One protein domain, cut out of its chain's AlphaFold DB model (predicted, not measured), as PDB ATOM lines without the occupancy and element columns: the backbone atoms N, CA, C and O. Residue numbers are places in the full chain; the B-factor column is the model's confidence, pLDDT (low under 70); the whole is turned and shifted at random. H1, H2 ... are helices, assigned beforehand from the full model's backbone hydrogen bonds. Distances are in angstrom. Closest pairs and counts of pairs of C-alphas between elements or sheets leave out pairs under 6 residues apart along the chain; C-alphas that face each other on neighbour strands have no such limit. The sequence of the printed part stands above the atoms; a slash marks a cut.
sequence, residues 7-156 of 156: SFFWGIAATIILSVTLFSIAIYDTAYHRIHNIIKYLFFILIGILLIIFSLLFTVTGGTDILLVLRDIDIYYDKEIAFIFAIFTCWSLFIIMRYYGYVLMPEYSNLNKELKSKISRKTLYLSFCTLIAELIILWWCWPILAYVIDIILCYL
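What this domain is: This is residues 7 to 156 of the 156 residues of an uncharacterized protein of Dialister sp (UniProt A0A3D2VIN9). Two long helical hairpins, H1 with H2 and H4 with H5, join along H2 and H4 into an elongated body. At one end the short H3 lies near the beginning of H6, which turns off about perpendicular to H2 and H5, and residues 149 to 156 stick out. The 150 printed residues hold six named helices, H1 to H6 in order, and no named strand; the class is all helix. The whole is only just compact, close to loose, with a radius of gyration of the C-alphas of 17.4 A and spans of 57 by 29 by 25 A.

How they stand to each other: H1, residues 7 to 31, touches H2, residues 38 to 63, opposite ways at a shallow tilt of 13 degrees, closest at the C-alphas of Phe 8 and Gly 63, 4.1 A. H3, residues 66 to 71, is close to but not clearly touching H2, with the C-alphas of Thr 61 and Leu 67 closest at 6.5 A. H4, residues 81 to 104, touches H2 opposite ways at a shallow tilt of 23 degrees, closest at the C-alphas of Phe 58 and Phe 85, 5.1 A. H5, residues 113 to 140, touches H4 opposite ways at a shallow tilt of 30 degrees, closest at the C-alphas of Tyr 102 and Ser 120, 5.1 A. With residues 127 to 134 alone H5 touches residues 47 to 50 of H2, at a steep tilt of 46 degrees, closest at the C-alphas of Ile 47 and Leu 131, 6.5 A. H6, residues 142 to 154, touches H2 with residues 144 to 148 alone, about perpendicular at 85 degrees, closest at the C-alphas of Leu 57 and Leu 145, 7.2 A. H2 is the hub, touching four helices; H1 and H4 are apart. In the six helices every O i to N i+4 pair is within hydrogen-bond range.

Where its parts are: H1 begins at C-alpha 7 (-14.359, -69.900, 110.324) and is 35.7 A long; H2 is 36.8 A. H3 is 8.5 A and H4 32.4 A. H5 is 40.7 A and H6 17.9 A, ending at C-alpha 154 (-19.800, -86.831, 126.157).

The domain as a whole: The C-alphas of Asp 72 and Asn 112 are the two farthest apart, 57.5 A. The printed part has no cut and no long link. Residues 155 to 156 have pLDDT under 70.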
ATOM      1  N   SER A   7     -14.405 -70.662 109.067       83.75
ATOM      2  CA  SER A   7     -14.359 -69.900 110.324       83.75
ATOM      3  C   SER A   7     -14.211 -70.790 111.558       83.75
ATOM      4  O   SER A   7     -13.568 -70.372 112.515       83.75
ATOM      5  N   PHE A   8     -14.731 -72.023 111.526       89.19
ATOM      6  CA  PHE A   8     -14.577 -72.987 112.612       89.19
ATOM      7  C   PHE A   8     -13.104 -73.331 112.871       89.19
ATOM      8  O   PHE A   8     -12.632 -73.230 113.999       89.19
ATOM      9  N   PHE A   9     -12.348 -73.686 111.828       89.75
ATOM     10  CA  PHE A   9     -10.940 -74.075 111.973       89.75
ATOM     11  C   PHE A   9     -10.069 -72.904 112.428       89.75
ATOM     12  O   PHE A   9      -9.221 -73.071 113.305       89.75
ATOM     13  N   TRP A  10     -10.313 -71.708 111.882       89.69
ATOM     14  CA  TRP A  10      -9.622 -70.499 112.331       89.69
ATOM     15  C   TRP A  10      -9.970 -70.126 113.769       89.69
ATOM     16  O   TRP A  10      -9.078 -69.740 114.524       89.69
ATOM     17  N   GLY A  11     -11.234 -70.284 114.157       92.19
ATOM     18  CA  GLY A  11     -11.688 -70.078 115.525       92.19
ATOM     19  C   GLY A  11     -10.988 -71.017 116.505       92.19
ATOM     20  O   GLY A  11     -10.366 -70.543 117.451       92.19
ATOM     21  N   ILE A  12     -10.962 -72.325 116.218       93.06
ATOM     22  CA  ILE A  12     -10.260 -73.318 117.049       93.06
ATOM     23  C   ILE A  12      -8.769 -72.989 117.159       93.06
ATOM     24  O   ILE A  12      -8.226 -72.971 118.264       93.06
ATOM     25  N   ALA A  13      -8.105 -72.687 116.039       94.62
ATOM     26  CA  ALA A  13      -6.694 -72.309 116.047       94.62
ATOM     27  C   ALA A  13      -6.445 -71.073 116.931       94.62
ATOM     28  O   ALA A  13      -5.520 -71.074 117.744       94.62
ATOM     29  N   ALA A  14      -7.299 -70.049 116.831       93.12
ATOM     30  CA  ALA A  14      -7.217 -68.859 117.669       93.12
ATOM     31  C   ALA A  14      -7.427 -69.187 119.156       93.12
ATOM     32  O   ALA A  14      -6.622 -68.762 119.984       93.12
ATOM     33  N   THR A  15      -8.442 -69.982 119.510       95.19
ATOM     34  CA  THR A  15      -8.702 -70.389 120.900       95.19
ATOM     35  C   THR A  15      -7.525 -71.171 121.491       95.19
ATOM     36  O   THR A  15      -7.141 -70.923 122.637       95.19
ATOM     37  N   ILE A  16      -6.901 -72.067 120.715       95.44
ATOM     38  CA  ILE A  16      -5.705 -72.815 121.137       95.44
ATOM     39  C   ILE A  16      -4.538 -71.860 121.390       95.44
ATOM     40  O   ILE A  16      -3.927 -71.918 122.457       95.44
ATOM     41  N   ILE A  17      -4.245 -70.954 120.452       96.31
ATOM     42  CA  ILE A  17      -3.151 -69.981 120.592       96.31
ATOM     43  C   ILE A  17      -3.368 -69.104 121.830       96.31
ATOM     44  O   ILE A  17      -2.437 -68.924 122.618       96.31
ATOM     45  N   LEU A  18      -4.588 -68.599 122.042       96.00
ATOM     46  CA  LEU A  18      -4.936 -67.804 123.222       96.00
ATOM     47  C   LEU A  18      -4.730 -68.597 124.512       96.00
ATOM     48  O   LEU A  18      -4.086 -68.102 125.437       96.00
ATOM     49  N   SER A  19      -5.207 -69.840 124.552       95.06
ATOM     50  CA  SER A  19      -5.069 -70.715 125.718       95.06
ATOM     51  C   SER A  19      -3.599 -70.977 126.042       95.06
ATOM     52  O   SER A  19      -3.158 -70.702 127.157       95.06
ATOM     53  N   VAL A  20      -2.811 -71.429 125.060       96.62
ATOM     54  CA  VAL A  20      -1.373 -71.695 125.230       96.62
ATOM     55  C   VAL A  20      -0.639 -70.440 125.687       96.62
ATOM     56  O   VAL A  20       0.198 -70.519 126.584       96.62
ATOM     57  N   THR A  21      -0.971 -69.276 125.126       95.69
ATOM     58  CA  THR A  21      -0.355 -67.999 125.512       95.69
ATOM     59  C   THR A  21      -0.650 -67.662 126.974       95.69
ATOM     60  O   THR A  21       0.273 -67.348 127.724       95.69
ATOM     61  N   LEU A  22      -1.909 -67.769 127.408       95.62
ATOM     62  CA  LEU A  22      -2.304 -67.471 128.787       95.62
ATOM     63  C   LEU A  22      -1.675 -68.433 129.793       95.62
ATOM     64  O   LEU A  22      -1.146 -67.985 130.810       95.62
ATOM     65  N   PHE A  23      -1.667 -69.733 129.493       94.31
ATOM     66  CA  PHE A  23      -1.002 -70.721 130.342       94.31
ATOM     67  C   PHE A  23       0.508 -70.494 130.402       94.31
ATOM     68  O   PHE A  23       1.094 -70.580 131.477       94.31
ATOM     69  N   SER A  24       1.134 -70.150 129.276       95.25
ATOM     70  CA  SER A  24       2.571 -69.863 129.219       95.25
ATOM     71  C   SER A  24       2.933 -68.644 130.070       95.25
ATOM     72  O   SER A  24       3.901 -68.705 130.825       95.25
ATOM     73  N   ILE A  25       2.134 -67.570 130.011       93.69
ATOM     74  CA  ILE A  25       2.290 -66.396 130.886       93.69
ATOM     75  C   ILE A  25       2.114 -66.800 132.355       93.69
ATOM     76  O   ILE A  25       2.958 -66.462 133.181       93.69
ATOM     77  N   ALA A  26       1.077 -67.580 132.675       92.75
ATOM     78  CA  ALA A  26       0.805 -68.028 134.040       92.75
ATOM     79  C   ALA A  26       1.944 -68.862 134.643       92.75
ATOM     80  O   ALA A  26       2.374 -68.622 135.777       92.75
ATOM     81  N   ILE A  27       2.466 -69.819 133.874       93.31
ATOM     82  CA  ILE A  27       3.602 -70.655 134.274       93.31
ATOM     83  C   ILE A  27       4.855 -69.796 134.436       93.31
ATOM     84  O   ILE A  27       5.545 -69.912 135.448       93.31
ATOM     85  N   TYR A  28       5.132 -68.916 133.473       93.12
ATOM     86  CA  TYR A  28       6.299 -68.042 133.503       93.12
ATOM     87  C   TYR A  28       6.286 -67.118 134.730       93.12
ATOM     88  O   TYR A  28       7.255 -67.079 135.487       93.12
ATOM     89  N   ASP A  29       5.179 -66.431 134.998       91.38
ATOM     90  CA  ASP A  29       5.073 -65.530 136.151       91.38
ATOM     91  C   ASP A  29       5.214 -66.263 137.486       91.38
ATOM     92  O   ASP A  29       5.810 -65.730 138.427       91.38
ATOM     93  N   THR A  30       4.696 -67.492 137.563       88.88
ATOM     94  CA  THR A  30       4.824 -68.346 138.750       88.88
ATOM     95  C   THR A  30       6.273 -68.797 138.944       88.88
ATOM     96  O   THR A  30       6.813 -68.653 140.040       88.88
ATOM     97  N   ALA A  31       6.927 -69.284 137.884       92.38
ATOM     98  CA  ALA A  31       8.303 -69.783 137.925       92.38
ATOM     99  C   ALA A  31       9.327 -68.688 138.264       92.38
ATOM    100  O   ALA A  31      10.300 -68.944 138.967       92.38
ATOM    101  N   TYR A  32       9.098 -67.459 137.794       90.19
ATOM    102  CA  TYR A  32       9.962 -66.308 138.071       90.19
ATOM    103  C   TYR A  32       9.513 -65.480 139.286       90.19
ATOM    104  O   TYR A  32      10.027 -64.380 139.485       90.19
ATOM    105  N   HIS A  33       8.561 -65.971 140.090       86.19
ATOM    106  CA  HIS A  33       8.041 -65.295 141.287       86.19
ATOM    107  C   HIS A  33       7.605 -63.833 141.053       86.19
ATOM    108  O   HIS A  33       7.742 -62.975 141.925       86.19
ATOM    109  N   ARG A  34       7.039 -63.540 139.875       85.00
ATOM    110  CA  ARG A  34       6.574 -62.194 139.484       85.00
ATOM    111  C   ARG A  34       5.200 -61.835 140.058       85.00
ATOM    112  O   ARG A  34       4.710 -60.717 139.901       85.00
ATOM    113  N   ILE A  35       4.553 -62.781 140.736       85.88
ATOM    114  CA  ILE A  35       3.234 -62.597 141.338       85.88
ATOM    115  C   ILE A  35       3.382 -61.842 142.663       85.88
ATOM    116  O   ILE A  35       3.514 -62.430 143.733       85.88
ATOM    117  N   HIS A  36       3.332 -60.513 142.600       83.06
ATOM    118  CA  HIS A  36       3.405 -59.665 143.797       83.06
ATOM    119  C   HIS A  36       2.062 -59.509 144.520       83.06
ATOM    120  O   HIS A  36       2.021 -59.252 145.721       83.06
ATOM    121  N   ASN A  37       0.944 -59.625 143.798       89.12
ATOM    122  CA  ASN A  37      -0.392 -59.468 144.364       89.12
ATOM    123  C   ASN A  37      -1.332 -60.552 143.835       89.12
ATOM    124  O   ASN A  37      -1.798 -60.483 142.697       89.12
ATOM    125  N   ILE A  38      -1.635 -61.518 144.701       89.75
ATOM    126  CA  ILE A  38      -2.457 -62.691 144.381       89.75
ATOM    127  C   ILE A  38      -3.860 -62.285 143.915       89.75
ATOM    128  O   ILE A  38      -4.359 -62.849 142.950       89.75
ATOM    129  N   ILE A  39      -4.483 -61.280 144.540       89.62
ATOM    130  CA  ILE A  39      -5.854 -60.859 144.204       89.62
ATOM    131  C   ILE A  39      -5.912 -60.289 142.783       89.62
ATOM    132  O   ILE A  39      -6.781 -60.658 141.994       89.62
ATOM    133  N   LYS A  40      -4.965 -59.414 142.424       92.56
ATOM    134  CA  LYS A  40      -4.880 -58.865 141.060       92.56
ATOM    135  C   LYS A  40      -4.561 -59.951 140.036       92.56
ATOM    136  O   LYS A  40      -5.073 -59.922 138.923       92.56
ATOM    137  N   TYR A  41      -3.726 -60.914 140.412       93.69
ATOM    138  CA  TYR A  41      -3.370 -62.015 139.530       93.69
ATOM    139  C   TYR A  41      -4.546 -62.963 139.276       93.69
ATOM    140  O   TYR A  41      -4.822 -63.310 138.132       93.69
ATOM    141  N   LEU A  42      -5.309 -63.304 140.318       92.38
ATOM    142  CA  LEU A  42      -6.549 -64.072 140.195       92.38
ATOM    143  C   LEU A  42      -7.524 -63.394 139.224       92.38
ATOM    144  O   LEU A  42      -8.141 -64.054 138.393       92.38
ATOM    145  N   PHE A  43      -7.616 -62.067 139.291       93.56
ATOM    146  CA  PHE A  43      -8.453 -61.280 138.396       93.56
ATOM    147  C   PHE A  43      -8.017 -61.376 136.924       93.56
ATOM    148  O   PHE A  43      -8.854 -61.505 136.033       93.56
ATOM    149  N   PHE A  44      -6.706 -61.367 136.668       94.69
ATOM    150  CA  PHE A  44      -6.143 -61.597 135.336       94.69
ATOM    151  C   PHE A  44      -6.469 -62.998 134.806       94.69
ATOM    152  O   PHE A  44      -6.911 -63.121 133.665       94.69
ATOM    153  N   ILE A  45      -6.322 -64.032 135.641       94.75
ATOM    154  CA  ILE A  45      -6.680 -65.410 135.274       94.75
ATOM    155  C   ILE A  45      -8.171 -65.520 134.944       94.75
ATOM    156  O   ILE A  45      -8.525 -66.136 133.944       94.75
ATOM    157  N   LEU A  46      -9.043 -64.885 135.728       95.25
ATOM    158  CA  LEU A  46     -10.488 -64.936 135.509       95.25
ATOM    159  C   LEU A  46     -10.886 -64.305 134.162       95.25
ATOM    160  O   LEU A  46     -11.628 -64.921 133.401       95.25
ATOM    161  N   ILE A  47     -10.327 -63.139 133.817       95.25
ATOM    162  CA  ILE A  47     -10.525 -62.525 132.489       95.25
ATOM    163  C   ILE A  47      -9.946 -63.413 131.380       95.25
ATOM    164  O   ILE A  47     -10.546 -63.541 130.316       95.25
ATOM    165  N   GLY A  48      -8.798 -64.053 131.620       96.06
ATOM    166  CA  GLY A  48      -8.198 -64.997 130.675       96.06
ATOM    167  C   GLY A  48      -9.091 -66.202 130.385       96.06
ATOM    168  O   GLY A  48      -9.261 -66.576 129.228       96.06
ATOM    169  N   ILE A  49      -9.712 -66.776 131.415       95.38
ATOM    170  CA  ILE A  49     -10.663 -67.884 131.263       95.38
ATOM    171  C   ILE A  49     -11.890 -67.426 130.469       95.38
ATOM    172  O   ILE A  49     -12.294 -68.114 129.533       95.38
ATOM    173  N   LEU A  50     -12.455 -66.257 130.789       96.00
ATOM    174  CA  LEU A  50     -13.587 -65.706 130.040       96.00
ATOM    175  C   LEU A  50     -13.233 -65.476 128.566       96.00
ATOM    176  O   LEU A  50     -13.998 -65.884 127.697       96.00
ATOM    177  N   LEU A  51     -12.049 -64.935 128.266       96.75
ATOM    178  CA  LEU A  51     -11.563 -64.772 126.893       96.75
ATOM    179  C   LEU A  51     -11.551 -66.105 126.122       96.75
ATOM    180  O   LEU A  51     -11.993 -66.153 124.973       96.75
ATOM    181  N   ILE A  52     -11.077 -67.190 126.744       96.06
ATOM    182  CA  ILE A  52     -11.074 -68.527 126.127       96.06
ATOM    183  C   ILE A  52     -12.510 -69.011 125.892       96.06
ATOM    184  O   ILE A  52     -12.818 -69.489 124.799       96.06
ATOM    185  N   ILE A  53     -13.399 -68.854 126.879       95.44
ATOM    186  CA  ILE A  53     -14.810 -69.257 126.772       95.44
ATOM    187  C   ILE A  53     -15.503 -68.506 125.632       95.44
ATOM    188  O   ILE A  53     -16.114 -69.138 124.774       95.44
ATOM    189  N   PHE A  54     -15.386 -67.179 125.572       95.75
ATOM    190  CA  PHE A  54     -15.999 -66.377 124.510       95.75
ATOM    191  C   PHE A  54     -15.418 -66.698 123.130       95.75
ATOM    192  O   PHE A  54     -16.174 -66.788 122.162       95.75
ATOM    193  N   SER A  55     -14.111 -66.961 123.043       96.00
ATOM    194  CA  SER A  55     -13.469 -67.409 121.804       96.00
ATOM    195  C   SER A  55     -14.018 -68.762 121.331       96.00
ATOM    196  O   SER A  55     -14.305 -68.935 120.141       96.00
ATOM    197  N   LEU A  56     -14.236 -69.702 122.254       94.62
ATOM    198  CA  LEU A  56     -14.841 -70.998 121.952       94.62
ATOM    199  C   LEU A  56     -16.309 -70.846 121.530       94.62
ATOM    200  O   LEU A  56     -16.715 -71.401 120.510       94.62
ATOM    201  N   LEU A  57     -17.100 -70.058 122.265       94.69
ATOM    202  CA  LEU A  57     -18.508 -69.796 121.946       94.69
ATOM    203  C   LEU A  57     -18.662 -69.152 120.568       94.69
ATOM    204  O   LEU A  57     -19.507 -69.588 119.785       94.69
ATOM    205  N   PHE A  58     -17.818 -68.174 120.231       94.62
ATOM    206  CA  PHE A  58     -17.757 -67.596 118.889       94.62
ATOM    207  C   PHE A  58     -17.481 -68.667 117.828       94.62
ATOM    208  O   PHE A  58     -18.190 -68.750 116.827       94.62
ATOM    209  N   THR A  59     -16.488 -69.522 118.069       93.62
ATOM    210  CA  THR A  59     -16.093 -70.585 117.137       93.62
ATOM    211  C   THR A  59     -17.223 -71.578 116.885       93.62
ATOM    212  O   THR A  59     -17.502 -71.920 115.735       93.62
ATOM    213  N   VAL A  60     -17.901 -72.033 117.941       92.69
ATOM    214  CA  VAL A  60     -18.970 -73.025 117.801       92.69
ATOM    215  C   VAL A  60     -20.210 -72.391 117.172       92.69
ATOM    216  O   VAL A  60     -20.753 -72.939 116.216       92.69
ATOM    217  N   THR A  61     -20.635 -71.212 117.623       92.50
ATOM    218  CA  THR A  61     -21.847 -70.567 117.084       92.50
ATOM    219  C   THR A  61     -21.674 -70.002 115.678       92.50
ATOM    220  O   THR A  61     -22.612 -70.059 114.888       92.50
ATOM    221  N   GLY A  62     -20.487 -69.497 115.335       90.19
ATOM    222  CA  GLY A  62     -20.180 -68.962 114.006       90.19
ATOM    223  C   GLY A  62     -19.644 -69.997 113.010       90.19
ATOM    224  O   GLY A  62     -19.592 -69.724 111.811       90.19
ATOM    225  N   GLY A  63     -19.208 -71.165 113.485       89.81
ATOM    226  CA  GLY A  63     -18.584 -72.210 112.668       89.81
ATOM    227  C   GLY A  63     -19.441 -73.457 112.444       89.81
ATOM    228  O   GLY A  63     -19.117 -74.264 111.565       89.81
ATOM    229  N   THR A  64     -20.526 -73.632 113.203       91.81
ATOM    230  CA  THR A  64     -21.356 -74.847 113.181       91.81
ATOM    231  C   THR A  64     -22.852 -74.551 113.066       91.81
ATOM    232  O   THR A  64     -23.290 -73.408 113.184       91.81
ATOM    233  N   ASP A  65     -23.654 -75.598 112.861       90.88
ATOM    234  CA  ASP A  65     -25.122 -75.550 112.855       90.88
ATOM    235  C   ASP A  65     -25.767 -75.542 114.251       90.88
ATOM    236  O   ASP A  65     -26.984 -75.685 114.347       90.88
ATOM    237  N   ILE A  66     -25.002 -75.341 115.333       90.19
ATOM    238  CA  ILE A  66     -25.504 -75.427 116.715       90.19
ATOM    239  C   ILE A  66     -26.761 -74.583 116.967       90.19
ATOM    240  O   ILE A  66     -27.666 -75.033 117.659       90.19
ATOM    241  N   LEU A  67     -26.863 -73.387 116.376       90.88
ATOM    242  CA  LEU A  67     -28.026 -72.512 116.562       90.88
ATOM    243  C   LEU A  67     -29.300 -73.084 115.919       90.88
ATOM    244  O   LEU A  67     -30.398 -72.778 116.370       90.88
ATOM    245  N   LEU A  68     -29.164 -73.903 114.871       90.50
ATOM    246  CA  LEU A  68     -30.281 -74.653 114.290       90.50
ATOM    247  C   LEU A  68     -30.641 -75.847 115.174       90.50
ATOM    248  O   LEU A  68     -31.811 -76.055 115.450       90.50
ATOM    249  N   VAL A  69     -29.643 -76.564 115.696       89.56
ATOM    250  CA  VAL A  69     -29.875 -77.690 116.615       89.56
ATOM    251  C   VAL A  69     -30.594 -77.238 117.891       89.56
ATOM    252  O   VAL A  69     -31.526 -77.894 118.340       89.56
ATOM    253  N   LEU A  70     -30.206 -76.090 118.453       90.06
ATOM    254  CA  LEU A  70     -30.889 -75.496 119.607       90.06
ATOM    255  C   LEU A  70     -32.320 -75.060 119.269       90.06
ATOM    256  O   LEU A  70     -33.219 -75.192 120.096       90.06
ATOM    257  N   ARG A  71     -32.553 -74.590 118.040       90.62
ATOM    258  CA  ARG A  71     -33.891 -74.221 117.568       90.62
ATOM    259  C   ARG A  71     -34.825 -75.426 117.478       90.62
ATOM    260  O   ARG A  71     -36.003 -75.275 117.779       90.62
ATOM    261  N   ASP A  72     -34.307 -76.591 117.094       90.06
ATOM    262  CA  ASP A  72     -35.085 -77.833 116.999       90.06
ATOM    263  C   ASP A  72     -35.576 -78.335 118.373       90.06
ATOM    264  O   ASP A  72     -36.499 -79.142 118.435       90.06
ATOM    265  N   ILE A  73     -34.990 -77.836 119.469       88.62
ATOM    266  CA  ILE A  73     -35.399 -78.106 120.858       88.62
ATOM    267  C   ILE A  73     -36.032 -76.875 121.539       88.62
ATOM    268  O   ILE A  73     -35.951 -76.729 122.757       88.62
ATOM    269  N   ASP A  74     -36.638 -75.979 120.751       89.44
ATOM    270  CA  ASP A  74     -37.354 -74.768 121.189       89.44
ATOM    271  C   ASP A  74     -36.495 -73.696 121.901       89.44
ATOM    272  O   ASP A  74     -37.010 -72.840 122.627       89.44
ATOM    273  N   ILE A  75     -35.177 -73.675 121.666       89.69
ATOM    274  CA  ILE A  75     -34.266 -72.646 122.192       89.69
ATOM    275  C   ILE A  75     -33.820 -71.715 121.062       89.69
ATOM    276  O   ILE A  75     -33.039 -72.078 120.180       89.69
ATOM    277  N   TYR A  76     -34.284 -70.466 121.112       89.88
ATOM    278  CA  TYR A  76     -34.105 -69.508 120.025       89.88
ATOM    279  C   TYR A  76     -33.039 -68.460 120.341       89.88
ATOM    280  O   TYR A  76     -33.198 -67.640 121.241       89.88
ATOM    281  N   TYR A  77     -31.991 -68.443 119.519       90.56
ATOM    282  CA  TYR A  77     -31.029 -67.348 119.437       90.56
ATOM    283  C   TYR A  77     -30.970 -66.810 118.011       90.56
ATOM    284  O   TYR A  77     -31.130 -67.556 117.036       90.56
ATOM    285  N   ASP A  78     -30.720 -65.508 117.894       88.06
ATOM    286  CA  ASP A  78     -30.409 -64.895 116.608       88.06
ATOM    287  C   ASP A  78     -29.047 -65.403 116.103       88.06
ATOM    288  O   ASP A  78     -28.132 -65.654 116.889       88.06
ATOM    289  N   LYS A  79     -28.889 -65.516 114.784       82.81
ATOM    290  CA  LYS A  79     -27.596 -65.792 114.145       82.81
ATOM    291  C   LYS A  79     -26.553 -64.725 114.488       82.81
ATOM    292  O   LYS A  79     -25.363 -65.031 114.519       82.81
ATOM    293  N   GLU A  80     -26.988 -63.503 114.786       89.12
ATOM    294  CA  GLU A  80     -26.113 -62.399 115.190       89.12
ATOM    295  C   GLU A  80     -25.426 -62.614 116.553       89.12
ATOM    296  O   GLU A  80     -24.447 -61.930 116.857       89.12
ATOM    297  N   ILE A  81     -25.840 -63.608 117.354       91.69
ATOM    298  CA  ILE A  81     -25.206 -63.913 118.650       91.69
ATOM    299  C   ILE A  81     -23.708 -64.232 118.516       91.69
ATOM    300  O   ILE A  81     -22.910 -63.864 119.379       91.69
ATOM    301  N   ALA A  82     -23.295 -64.834 117.396       91.69
ATOM    302  CA  ALA A  82     -21.886 -65.095 117.116       91.69
ATOM    303  C   ALA A  82     -21.078 -63.786 117.027       91.69
ATOM    304  O   ALA A  82     -19.944 -63.716 117.501       91.69
ATOM    305  N   PHE A  83     -21.663 -62.715 116.482       91.62
ATOM    306  CA  PHE A  83     -21.006 -61.410 116.403       91.62
ATOM    307  C   PHE A  83     -20.821 -60.779 117.787       91.62
ATOM    308  O   PHE A  83     -19.772 -60.197 118.066       91.62
ATOM    309  N   ILE A  84     -21.792 -60.966 118.687       93.69
ATOM    310  CA  ILE A  84     -21.676 -60.542 120.086       93.69
ATOM    311  C   ILE A  84     -20.476 -61.239 120.743       93.69
ATOM    312  O   ILE A  84     -19.622 -60.567 121.324       93.69
ATOM    313  N   PHE A  85     -20.335 -62.559 120.588       95.12
ATOM    314  CA  PHE A  85     -19.182 -63.287 121.132       95.12
ATOM    315  C   PHE A  85     -17.844 -62.838 120.535       95.12
ATOM    316  O   PHE A  85     -16.849 -62.760 121.260       95.12
ATOM    317  N   ALA A  86     -17.808 -62.482 119.248       93.94
ATOM    318  CA  ALA A  86     -16.615 -61.918 118.621       93.94
ATOM    319  C   ALA A  86     -16.227 -60.558 119.230       93.94
ATOM    320  O   ALA A  86     -15.055 -60.339 119.540       93.94
ATOM    321  N   ILE A  87     -17.202 -59.665 119.450       95.38
ATOM    322  CA  ILE A  87     -16.975 -58.367 120.104       95.38
ATOM    323  C   ILE A  87     -16.389 -58.576 121.497       95.38
ATOM    324  O   ILE A  87     -15.368 -57.964 121.817       95.38
ATOM    325  N   PHE A  88     -17.000 -59.449 122.303       95.06
ATOM    326  CA  PHE A  88     -16.502 -59.735 123.646       95.06
ATOM    327  C   PHE A  88     -15.091 -60.309 123.598       95.06
ATOM    328  O   PHE A  88     -14.218 -59.744 124.237       95.06
ATOM    329  N   THR A  89     -14.813 -61.299 122.750       95.56
ATOM    330  CA  THR A  89     -13.461 -61.870 122.590       95.56
ATOM    331  C   THR A  89     -12.408 -60.794 122.281       95.56
ATOM    332  O   THR A  89     -11.370 -60.716 122.942       95.56
ATOM    333  N   CYS A  90     -12.672 -59.924 121.302       95.69
ATOM    334  CA  CYS A  90     -11.768 -58.826 120.945       95.69
ATOM    335  C   CYS A  90     -11.599 -57.823 122.096       95.69
ATOM    336  O   CYS A  90     -10.496 -57.331 122.349       95.69
ATOM    337  N   TRP A  91     -12.685 -57.525 122.808       95.81
ATOM    338  CA  TRP A  91     -12.668 -56.623 123.950       95.81
ATOM    339  C   TRP A  91     -11.882 -57.208 125.128       95.81
ATOM    340  O   TRP A  91     -10.992 -56.529 125.646       95.81
ATOM    341  N   SER A  92     -12.111 -58.467 125.515       95.06
ATOM    342  CA  SER A  92     -11.362 -59.131 126.591       95.06
ATOM    343  C   SER A  92      -9.875 -59.199 126.256       95.06
ATOM    344  O   SER A  92      -9.049 -58.928 127.127       95.06
ATOM    345  N   LEU A  93      -9.509 -59.466 124.995       95.94
ATOM    346  CA  LEU A  93      -8.113 -59.450 124.539       95.94
ATOM    347  C   LEU A  93      -7.462 -58.075 124.757       95.94
ATOM    348  O   LEU A  93      -6.360 -57.966 125.300       95.94
ATOM    349  N   PHE A  94      -8.147 -56.998 124.377       95.44
ATOM    350  CA  PHE A  94      -7.646 -55.643 124.605       95.44
ATOM    351  C   PHE A  94      -7.477 -55.345 126.102       95.44
ATOM    352  O   PHE A  94      -6.460 -54.791 126.536       95.44
ATOM    353  N   ILE A  95      -8.464 -55.732 126.908       95.25
ATOM    354  CA  ILE A  95      -8.453 -55.521 128.352       95.25
ATOM    355  C   ILE A  95      -7.334 -56.309 129.021       95.25
ATOM    356  O   ILE A  95      -6.631 -55.745 129.861       95.25
ATOM    357  N   ILE A  96      -7.126 -57.570 128.647       94.81
ATOM    358  CA  ILE A  96      -6.147 -58.437 129.296       94.81
ATOM    359  C   ILE A  96      -4.714 -57.982 129.010       94.81
ATOM    360  O   ILE A  96      -3.906 -57.907 129.936       94.81
ATOM    361  N   MET A  97      -4.422 -57.549 127.775       94.00
ATOM    362  CA  MET A  97      -3.128 -56.952 127.418       94.00
ATOM    363  C   MET A  97      -2.846 -55.699 128.253       94.00
ATOM    364  O   MET A  97      -1.753 -55.528 128.804       94.00
ATOM    365  N   ARG A  98      -3.847 -54.822 128.402       93.69
ATOM    366  CA  ARG A  98      -3.716 -53.613 129.223       93.69
ATOM    367  C   ARG A  98      -3.593 -53.930 130.707       93.69
ATOM    368  O   ARG A  98      -2.821 -53.263 131.394       93.69
ATOM    369  N   TYR A  99      -4.355 -54.894 131.209       94.94
ATOM    370  CA  TYR A  99      -4.318 -55.288 132.613       94.94
ATOM    371  C   TYR A  99      -2.945 -55.854 132.969       94.94
ATOM    372  O   TYR A  99      -2.326 -55.409 133.936       94.94
ATOM    373  N   TYR A 100      -2.418 -56.741 132.125       93.25
ATOM    374  CA  TYR A 100      -1.082 -57.292 132.293       93.25
ATOM    375  C   TYR A 100      -0.017 -56.187 132.343       93.25
ATOM    376  O   TYR A 100       0.699 -56.070 133.334       93.25
ATOM    377  N   GLY A 101       0.024 -55.295 131.348       90.88
ATOM    378  CA  GLY A 101       1.061 -54.259 131.269       90.88
ATOM    379  C   GLY A 101       0.942 -53.126 132.298       90.88
ATOM    380  O   GLY A 101       1.952 -52.637 132.795       90.88
ATOM    381  N   TYR A 102      -0.270 -52.676 132.637       91.25
ATOM    382  CA  TYR A 102      -0.458 -51.486 133.486       91.25
ATOM    383  C   TYR A 102      -0.841 -51.792 134.938       91.25
ATOM    384  O   TYR A 102      -0.736 -50.902 135.788       91.25
ATOM    385  N   VAL A 103      -1.324 -52.999 135.237       91.50
ATOM    386  CA  VAL A 103      -1.775 -53.379 136.587       91.50
ATOM    387  C   VAL A 103      -0.846 -54.410 137.217       91.50
ATOM    388  O   VAL A 103      -0.463 -54.216 138.372       91.50
ATOM    389  N   LEU A 104      -0.472 -55.464 136.482       90.81
ATOM    390  CA  LEU A 104       0.411 -56.522 136.991       90.81
ATOM    391  C   LEU A 104       1.891 -56.184 136.840       90.81
ATOM    392  O   LEU A 104       2.646 -56.333 137.793       90.81
ATOM    393  N   MET A 105       2.277 -55.678 135.671       87.31
ATOM    394  CA  MET A 105       3.665 -55.411 135.298       87.31
ATOM    395  C   MET A 105       3.923 -53.923 135.027       87.31
ATOM    396  O   MET A 105       4.544 -53.578 134.018       87.31
ATOM    397  N   PRO A 106       3.485 -53.001 135.914       82.00
ATOM    398  CA  PRO A 106       3.608 -51.575 135.654       82.00
ATOM    399  C   PRO A 106       5.079 -51.179 135.460       82.00
ATOM    400  O   PRO A 106       5.368 -50.266 134.698       82.00
ATOM    401  N   GLU A 107       6.024 -51.822 136.143       80.12
ATOM    402  CA  GLU A 107       7.471 -51.534 136.118       80.12
ATOM    403  C   GLU A 107       8.081 -51.470 134.715       80.12
ATOM    404  O   GLU A 107       8.946 -50.633 134.483       80.12
ATOM    405  N   TYR A 108       7.551 -52.238 133.764       77.69
ATOM    406  CA  TYR A 108       8.018 -52.265 132.374       77.69
ATOM    407  C   TYR A 108       7.446 -51.137 131.500       77.69
ATOM    408  O   TYR A 108       7.759 -51.035 130.316       77.69
ATOM    409  N   SER A 109       6.586 -50.285 132.058       78.88
ATOM    410  CA  SER A 109       6.032 -49.133 131.358       78.88
ATOM    411  C   SER A 109       6.928 -47.903 131.519       78.88
ATOM    412  O   SER A 109       7.131 -47.424 132.634       78.88
ATOM    413  N   ASN A 110       7.346 -47.318 130.393       83.38
ATOM    414  CA  ASN A 110       8.142 -46.081 130.323       83.38
ATOM    415  C   ASN A 110       7.352 -44.798 130.673       83.38
ATOM    416  O   ASN A 110       7.798 -43.687 130.391       83.38
ATOM    417  N   LEU A 111       6.150 -44.924 131.240       84.69
ATOM    418  CA  LEU A 111       5.293 -43.789 131.580       84.69
ATOM    419  C   LEU A 111       5.718 -43.131 132.897       84.69
ATOM    420  O   LEU A 111       6.110 -43.801 133.852       84.69
ATOM    421  N   ASN A 112       5.518 -41.812 132.986       88.69
ATOM    422  CA  ASN A 112       5.679 -41.074 134.239       88.69
ATOM    423  C   ASN A 112       4.784 -41.668 135.351       88.69
ATOM    424  O   ASN A 112       3.662 -42.115 135.092       88.69
ATOM    425  N   LYS A 113       5.258 -41.636 136.602       86.12
ATOM    426  CA  LYS A 113       4.638 -42.263 137.782       86.12
ATOM    427  C   LYS A 113       3.169 -41.872 137.971       86.12
ATOM    428  O   LYS A 113       2.334 -42.726 138.273       86.12
ATOM    429  N   GLU A 114       2.839 -40.602 137.758       86.88
ATOM    430  CA  GLU A 114       1.467 -40.101 137.892       86.88
ATOM    431  C   GLU A 114       0.543 -40.651 136.794       86.88
ATOM    432  O   GLU A 114      -0.533 -41.189 137.075       86.88
ATOM    433  N   LEU A 115       0.997 -40.602 135.538       87.69
ATOM    434  CA  LEU A 115       0.250 -41.099 134.383       87.69
ATOM    435  C   LEU A 115       0.047 -42.617 134.456       87.69
ATOM    436  O   LEU A 115      -1.054 -43.113 134.211       87.69
ATOM    437  N   LYS A 116       1.081 -43.342 134.884       86.50
ATOM    438  CA  LYS A 116       1.053 -44.778 135.161       86.50
ATOM    439  C   LYS A 116      -0.033 -45.138 136.178       86.50
ATOM    440  O   LYS A 116      -0.870 -45.995 135.907       86.50
ATOM    441  N   SER A 117      -0.069 -44.446 137.319       86.38
ATOM    442  CA  SER A 117      -1.087 -44.653 138.362       86.38
ATOM    443  C   SER A 117      -2.504 -44.339 137.864       86.38
ATOM    444  O   SER A 117      -3.462 -45.060 138.164       86.38
ATOM    445  N   LYS A 118      -2.659 -43.281 137.060       91.12
ATOM    446  CA  LYS A 118      -3.944 -42.914 136.446       91.12
ATOM    447  C   LYS A 118      -4.441 -43.988 135.475       91.12
ATOM    448  O   LYS A 118      -5.610 -44.363 135.537       91.12
ATOM    449  N   ILE A 119      -3.570 -44.494 134.601       90.94
ATOM    450  CA  ILE A 119      -3.918 -45.542 133.634       90.94
ATOM    451  C   ILE A 119      -4.210 -46.858 134.351       90.94
ATOM    452  O   ILE A 119      -5.230 -47.468 134.058       90.94
ATOM    453  N   SER A 120      -3.389 -47.251 135.326       90.12
ATOM    454  CA  SER A 120      -3.587 -48.476 136.109       90.12
ATOM    455  C   SER A 120      -4.971 -48.518 136.769       90.12
ATOM    456  O   SER A 120      -5.705 -49.489 136.601       90.12
ATOM    457  N   ARG A 121      -5.392 -47.425 137.425       91.44
ATOM    458  CA  ARG A 121      -6.733 -47.318 138.033       91.44
ATOM    459  C   ARG A 121      -7.861 -47.408 137.007       91.44
ATOM    460  O   ARG A 121      -8.832 -48.122 137.241       91.44
ATOM    461  N   LYS A 122      -7.731 -46.715 135.869       93.75
ATOM    462  CA  LYS A 122      -8.725 -46.788 134.786       93.75
ATOM    463  C   LYS A 122      -8.836 -48.196 134.214       93.75
ATOM    464  O   LYS A 122      -9.946 -48.667 134.008       93.75
ATOM    465  N   THR A 123      -7.704 -48.855 133.975       94.06
ATOM    466  CA  THR A 123      -7.671 -50.235 133.487       94.06
ATOM    467  C   THR A 123      -8.332 -51.167 134.491       94.06
ATOM    468  O   THR A 123      -9.184 -51.940 134.093       94.06
ATOM    469  N   LEU A 124      -8.030 -51.047 135.787       93.19
ATOM    470  CA  LEU A 124      -8.636 -51.889 136.821       93.19
ATOM    471  C   LEU A 124     -10.165 -51.747 136.859       93.19
ATOM    472  O   LEU A 124     -10.865 -52.756 136.865       93.19
ATOM    473  N   TYR A 125     -10.681 -50.514 136.817       93.81
ATOM    474  CA  TYR A 125     -12.125 -50.268 136.746       93.81
ATOM    475  C   TYR A 125     -12.744 -50.846 135.469       93.81
ATOM    476  O   TYR A 125     -13.754 -51.540 135.527       93.81
ATOM    477  N   LEU A 126     -12.112 -50.602 134.319       94.75
ATOM    478  CA  LEU A 126     -12.595 -51.095 133.034       94.75
ATOM    479  C   LEU A 126     -12.639 -52.625 133.006       94.75
ATOM    480  O   LEU A 126     -13.633 -53.195 132.579       94.75
ATOM    481  N   SER A 127     -11.602 -53.284 133.522       93.81
ATOM    482  CA  SER A 127     -11.542 -54.738 133.628       93.81
ATOM    483  C   SER A 127     -12.620 -55.302 134.562       93.81
ATOM    484  O   SER A 127     -13.176 -56.354 134.267       93.81
ATOM    485  N   PHE A 128     -12.966 -54.592 135.640       94.50
ATOM    486  CA  PHE A 128     -14.093 -54.947 136.512       94.50
ATOM    487  C   PHE A 128     -15.444 -54.857 135.805       94.50
ATOM    488  O   PHE A 128     -16.226 -55.806 135.861       94.50
ATOM    489  N   CYS A 129     -15.697 -53.770 135.078       95.00
ATOM    490  CA  CYS A 129     -16.909 -53.641 134.271       95.00
ATOM    491  C   CYS A 129     -16.994 -54.718 133.182       95.00
ATOM    492  O   CYS A 129     -18.060 -55.298 132.991       95.00
ATOM    493  N   THR A 130     -15.878 -55.006 132.504       94.50
ATOM    494  CA  THR A 130     -15.803 -56.052 131.477       94.50
ATOM    495  C   THR A 130     -16.166 -57.418 132.048       94.50
ATOM    496  O   THR A 130     -17.021 -58.089 131.486       94.50
ATOM    497  N   LEU A 131     -15.591 -57.791 133.193       95.00
ATOM    498  CA  LEU A 131     -15.878 -59.066 133.847       95.00
ATOM    499  C   LEU A 131     -17.373 -59.206 134.168       95.00
ATOM    500  O   LEU A 131     -17.976 -60.228 133.855       95.00
ATOM    501  N   ILE A 132     -17.992 -58.174 134.750       96.06
ATOM    502  CA  ILE A 132     -19.432 -58.194 135.055       96.06
ATOM    503  C   ILE A 132     -20.261 -58.352 133.776       96.06
ATOM    504  O   ILE A 132     -21.164 -59.183 133.737       96.06
ATOM    505  N   ALA A 133     -19.957 -57.575 132.735       95.44
ATOM    506  CA  ALA A 133     -20.682 -57.640 131.469       95.44
ATOM    507  C   ALA A 133     -20.571 -59.030 130.824       95.44
ATOM    508  O   ALA A 133     -21.575 -59.599 130.405       95.44
ATOM    509  N   GLU A 134     -19.369 -59.601 130.808       95.25
ATOM    510  CA  GLU A 134     -19.100 -60.945 130.296       95.25
ATOM    511  C   GLU A 134     -19.862 -62.023 131.072       95.25
ATOM    512  O   GLU A 134     -20.477 -62.891 130.457       95.25
ATOM    513  N   LEU A 135     -19.906 -61.945 132.406       95.94
ATOM    514  CA  LEU A 135     -20.689 -62.881 133.220       95.94
ATOM    515  C   LEU A 135     -22.197 -62.772 132.960       95.94
ATOM    516  O   LEU A 135     -22.875 -63.796 132.902       95.94
ATOM    517  N   ILE A 136     -22.726 -61.559 132.774       95.44
ATOM    518  CA  ILE A 136     -24.147 -61.349 132.447       95.44
ATOM    519  C   ILE A 136     -24.482 -61.983 131.095       95.44
ATOM    520  O   ILE A 136     -25.483 -62.688 130.976       95.44
ATOM    521  N   ILE A 137     -23.638 -61.772 130.082       94.06
ATOM    522  CA  ILE A 137     -23.842 -62.363 128.754       94.06
ATOM    523  C   ILE A 137     -23.722 -63.882 128.804       94.06
ATOM    524  O   ILE A 137     -24.531 -64.575 128.190       94.06
ATOM    525  N   LEU A 138     -22.756 -64.407 129.557       94.19
ATOM    526  CA  LEU A 138     -22.578 -65.845 129.720       94.19
ATOM    527  C   LEU A 138     -23.787 -66.489 130.410       94.19
ATOM    528  O   LEU A 138     -24.223 -67.561 129.996       94.19
ATOM    529  N   TRP A 139     -24.361 -65.822 131.415       94.38
ATOM    530  CA  TRP A 139     -25.599 -66.262 132.057       94.38
ATOM    531  C   TRP A 139     -26.782 -66.235 131.082       94.38
ATOM    532  O   TRP A 139     -27.540 -67.201 131.011       94.38
ATOM    533  N   TRP A 140     -26.914 -65.175 130.283       92.44
ATOM    534  CA  TRP A 140     -27.971 -65.083 129.274       92.44
ATOM    535  C   TRP A 140     -27.847 -66.170 128.197       92.44
ATOM    536  O   TRP A 140     -28.849 -66.748 127.788       92.44
ATOM    537  N   CYS A 141     -26.619 -66.509 127.798       92.06
ATOM    538  CA  CYS A 141     -26.318 -67.534 126.793       92.06
ATOM    539  C   CYS A 141     -26.082 -68.931 127.394       92.06
ATOM    540  O   CYS A 141     -25.519 -69.804 126.723       92.06
ATOM    541  N   TRP A 142     -26.499 -69.160 128.643       92.06
ATOM    542  CA  TRP A 142     -26.255 -70.406 129.371       92.06
ATOM    543  C   TRP A 142     -26.648 -71.680 128.600       92.06
ATOM    544  O   TRP A 142     -25.846 -72.611 128.586       92.06
ATOM    545  N   PRO A 143     -27.799 -71.749 127.896       91.06
ATOM    546  CA  PRO A 143     -28.149 -72.913 127.080       91.06
ATOM    547  C   PRO A 143     -27.109 -73.286 126.017       91.06
ATOM    548  O   PRO A 143     -26.831 -74.467 125.825       91.06
ATOM    549  N   ILE A 144     -26.506 -72.294 125.349       90.50
ATOM    550  CA  ILE A 144     -25.455 -72.536 124.349       90.50
ATOM    551  C   ILE A 144     -24.225 -73.116 125.046       90.50
ATOM    552  O   ILE A 144     -23.671 -74.115 124.597       90.50
ATOM    553  N   LEU A 145     -23.818 -72.505 126.161       91.75
ATOM    554  CA  LEU A 145     -22.666 -72.951 126.938       91.75
ATOM    555  C   LEU A 145     -22.850 -74.382 127.455       91.75
ATOM    556  O   LEU A 145     -21.951 -75.202 127.294       91.75
ATOM    557  N   ALA A 146     -24.011 -74.690 128.035       90.38
ATOM    558  CA  ALA A 146     -24.335 -76.017 128.547       90.38
ATOM    559  C   ALA A 146     -24.260 -77.075 127.440       90.38
ATOM    560  O   ALA A 146     -23.638 -78.114 127.633       90.38
ATOM    561  N   TYR A 147     -24.808 -76.776 126.261       88.19
ATOM    562  CA  TYR A 147     -24.764 -77.686 125.117       88.19
ATOM    563  C   TYR A 147     -23.337 -77.906 124.592       88.19
ATOM    564  O   TYR A 147     -22.951 -79.023 124.256       88.19
ATOM    565  N   VAL A 148     -22.518 -76.850 124.552       87.50
ATOM    566  CA  VAL A 148     -21.098 -76.951 124.173       87.50
ATOM    567  C   VAL A 148     -20.316 -77.807 125.172       87.50
ATOM    568  O   VAL A 148     -19.513 -78.642 124.756       87.50
ATOM    569  N   ILE A 149     -20.557 -77.628 126.472       88.38
ATOM    570  CA  ILE A 149     -19.927 -78.428 127.531       88.38
ATOM    571  C   ILE A 149     -20.342 -79.897 127.421       88.38
ATOM    572  O   ILE A 149     -19.479 -80.766 127.505       88.38
ATOM    573  N   ASP A 150     -21.628 -80.171 127.197       86.88
ATOM    574  CA  ASP A 150     -22.153 -81.529 127.043       86.88
ATOM    575  C   ASP A 150     -21.495 -82.254 125.863       86.88
ATOM    576  O   ASP A 150     -20.998 -83.367 126.011       86.88
ATOM    577  N   ILE A 151     -21.346 -81.577 124.717       82.31
ATOM    578  CA  ILE A 151     -20.595 -82.122 123.577       82.31
ATOM    579  C   ILE A 151     -19.142 -82.420 123.956       82.31
ATOM    580  O   ILE A 151     -18.625 -83.472 123.594       82.31
ATOM    581  N   ILE A 152     -18.461 -81.509 124.652       81.62
ATOM    582  CA  ILE A 152     -17.059 -81.726 125.026       81.62
ATOM    583  C   ILE A 152     -16.925 -82.915 125.986       81.62
ATOM    584  O   ILE A 152     -15.992 -83.694 125.837       81.62
ATOM    585  N   LEU A 153     -17.837 -83.061 126.951       81.06
ATOM    586  CA  LEU A 153     -17.770 -84.098 127.983       81.06
ATOM    587  C   LEU A 153     -18.260 -85.470 127.510       81.06
ATOM    588  O   LEU A 153     -17.693 -86.471 127.926       81.06
ATOM    589  N   CYS A 154     -19.285 -85.550 126.657       72.06
ATOM    590  CA  CYS A 154     -19.800 -86.831 126.157       72.06
ATOM    591  C   CYS A 154     -18.935 -87.461 125.057       72.06
ATOM    592  O   CYS A 154     -19.082 -88.652 124.784       72.06
ATOM    593  N   TYR A 155     -18.070 -86.681 124.403       59.16
ATOM    594  CA  TYR A 155     -17.161 -87.165 123.358       59.16
ATOM    595  C   TYR A 155     -15.705 -87.337 123.833       59.16
ATOM    596  O   TYR A 155     -14.845 -87.651 123.005       59.16
ATOM    597  N   LEU A 156     -15.430 -87.150 125.131       51.06
ATOM    598  CA  LEU A 156     -14.142 -87.432 125.780       51.06
ATOM    599  C   LEU A 156     -14.212 -88.741 126.579       51.06
ATOM    600  O   LEU A 156     -13.214 -89.494 126.538       51.06
TER     601      LEU A 156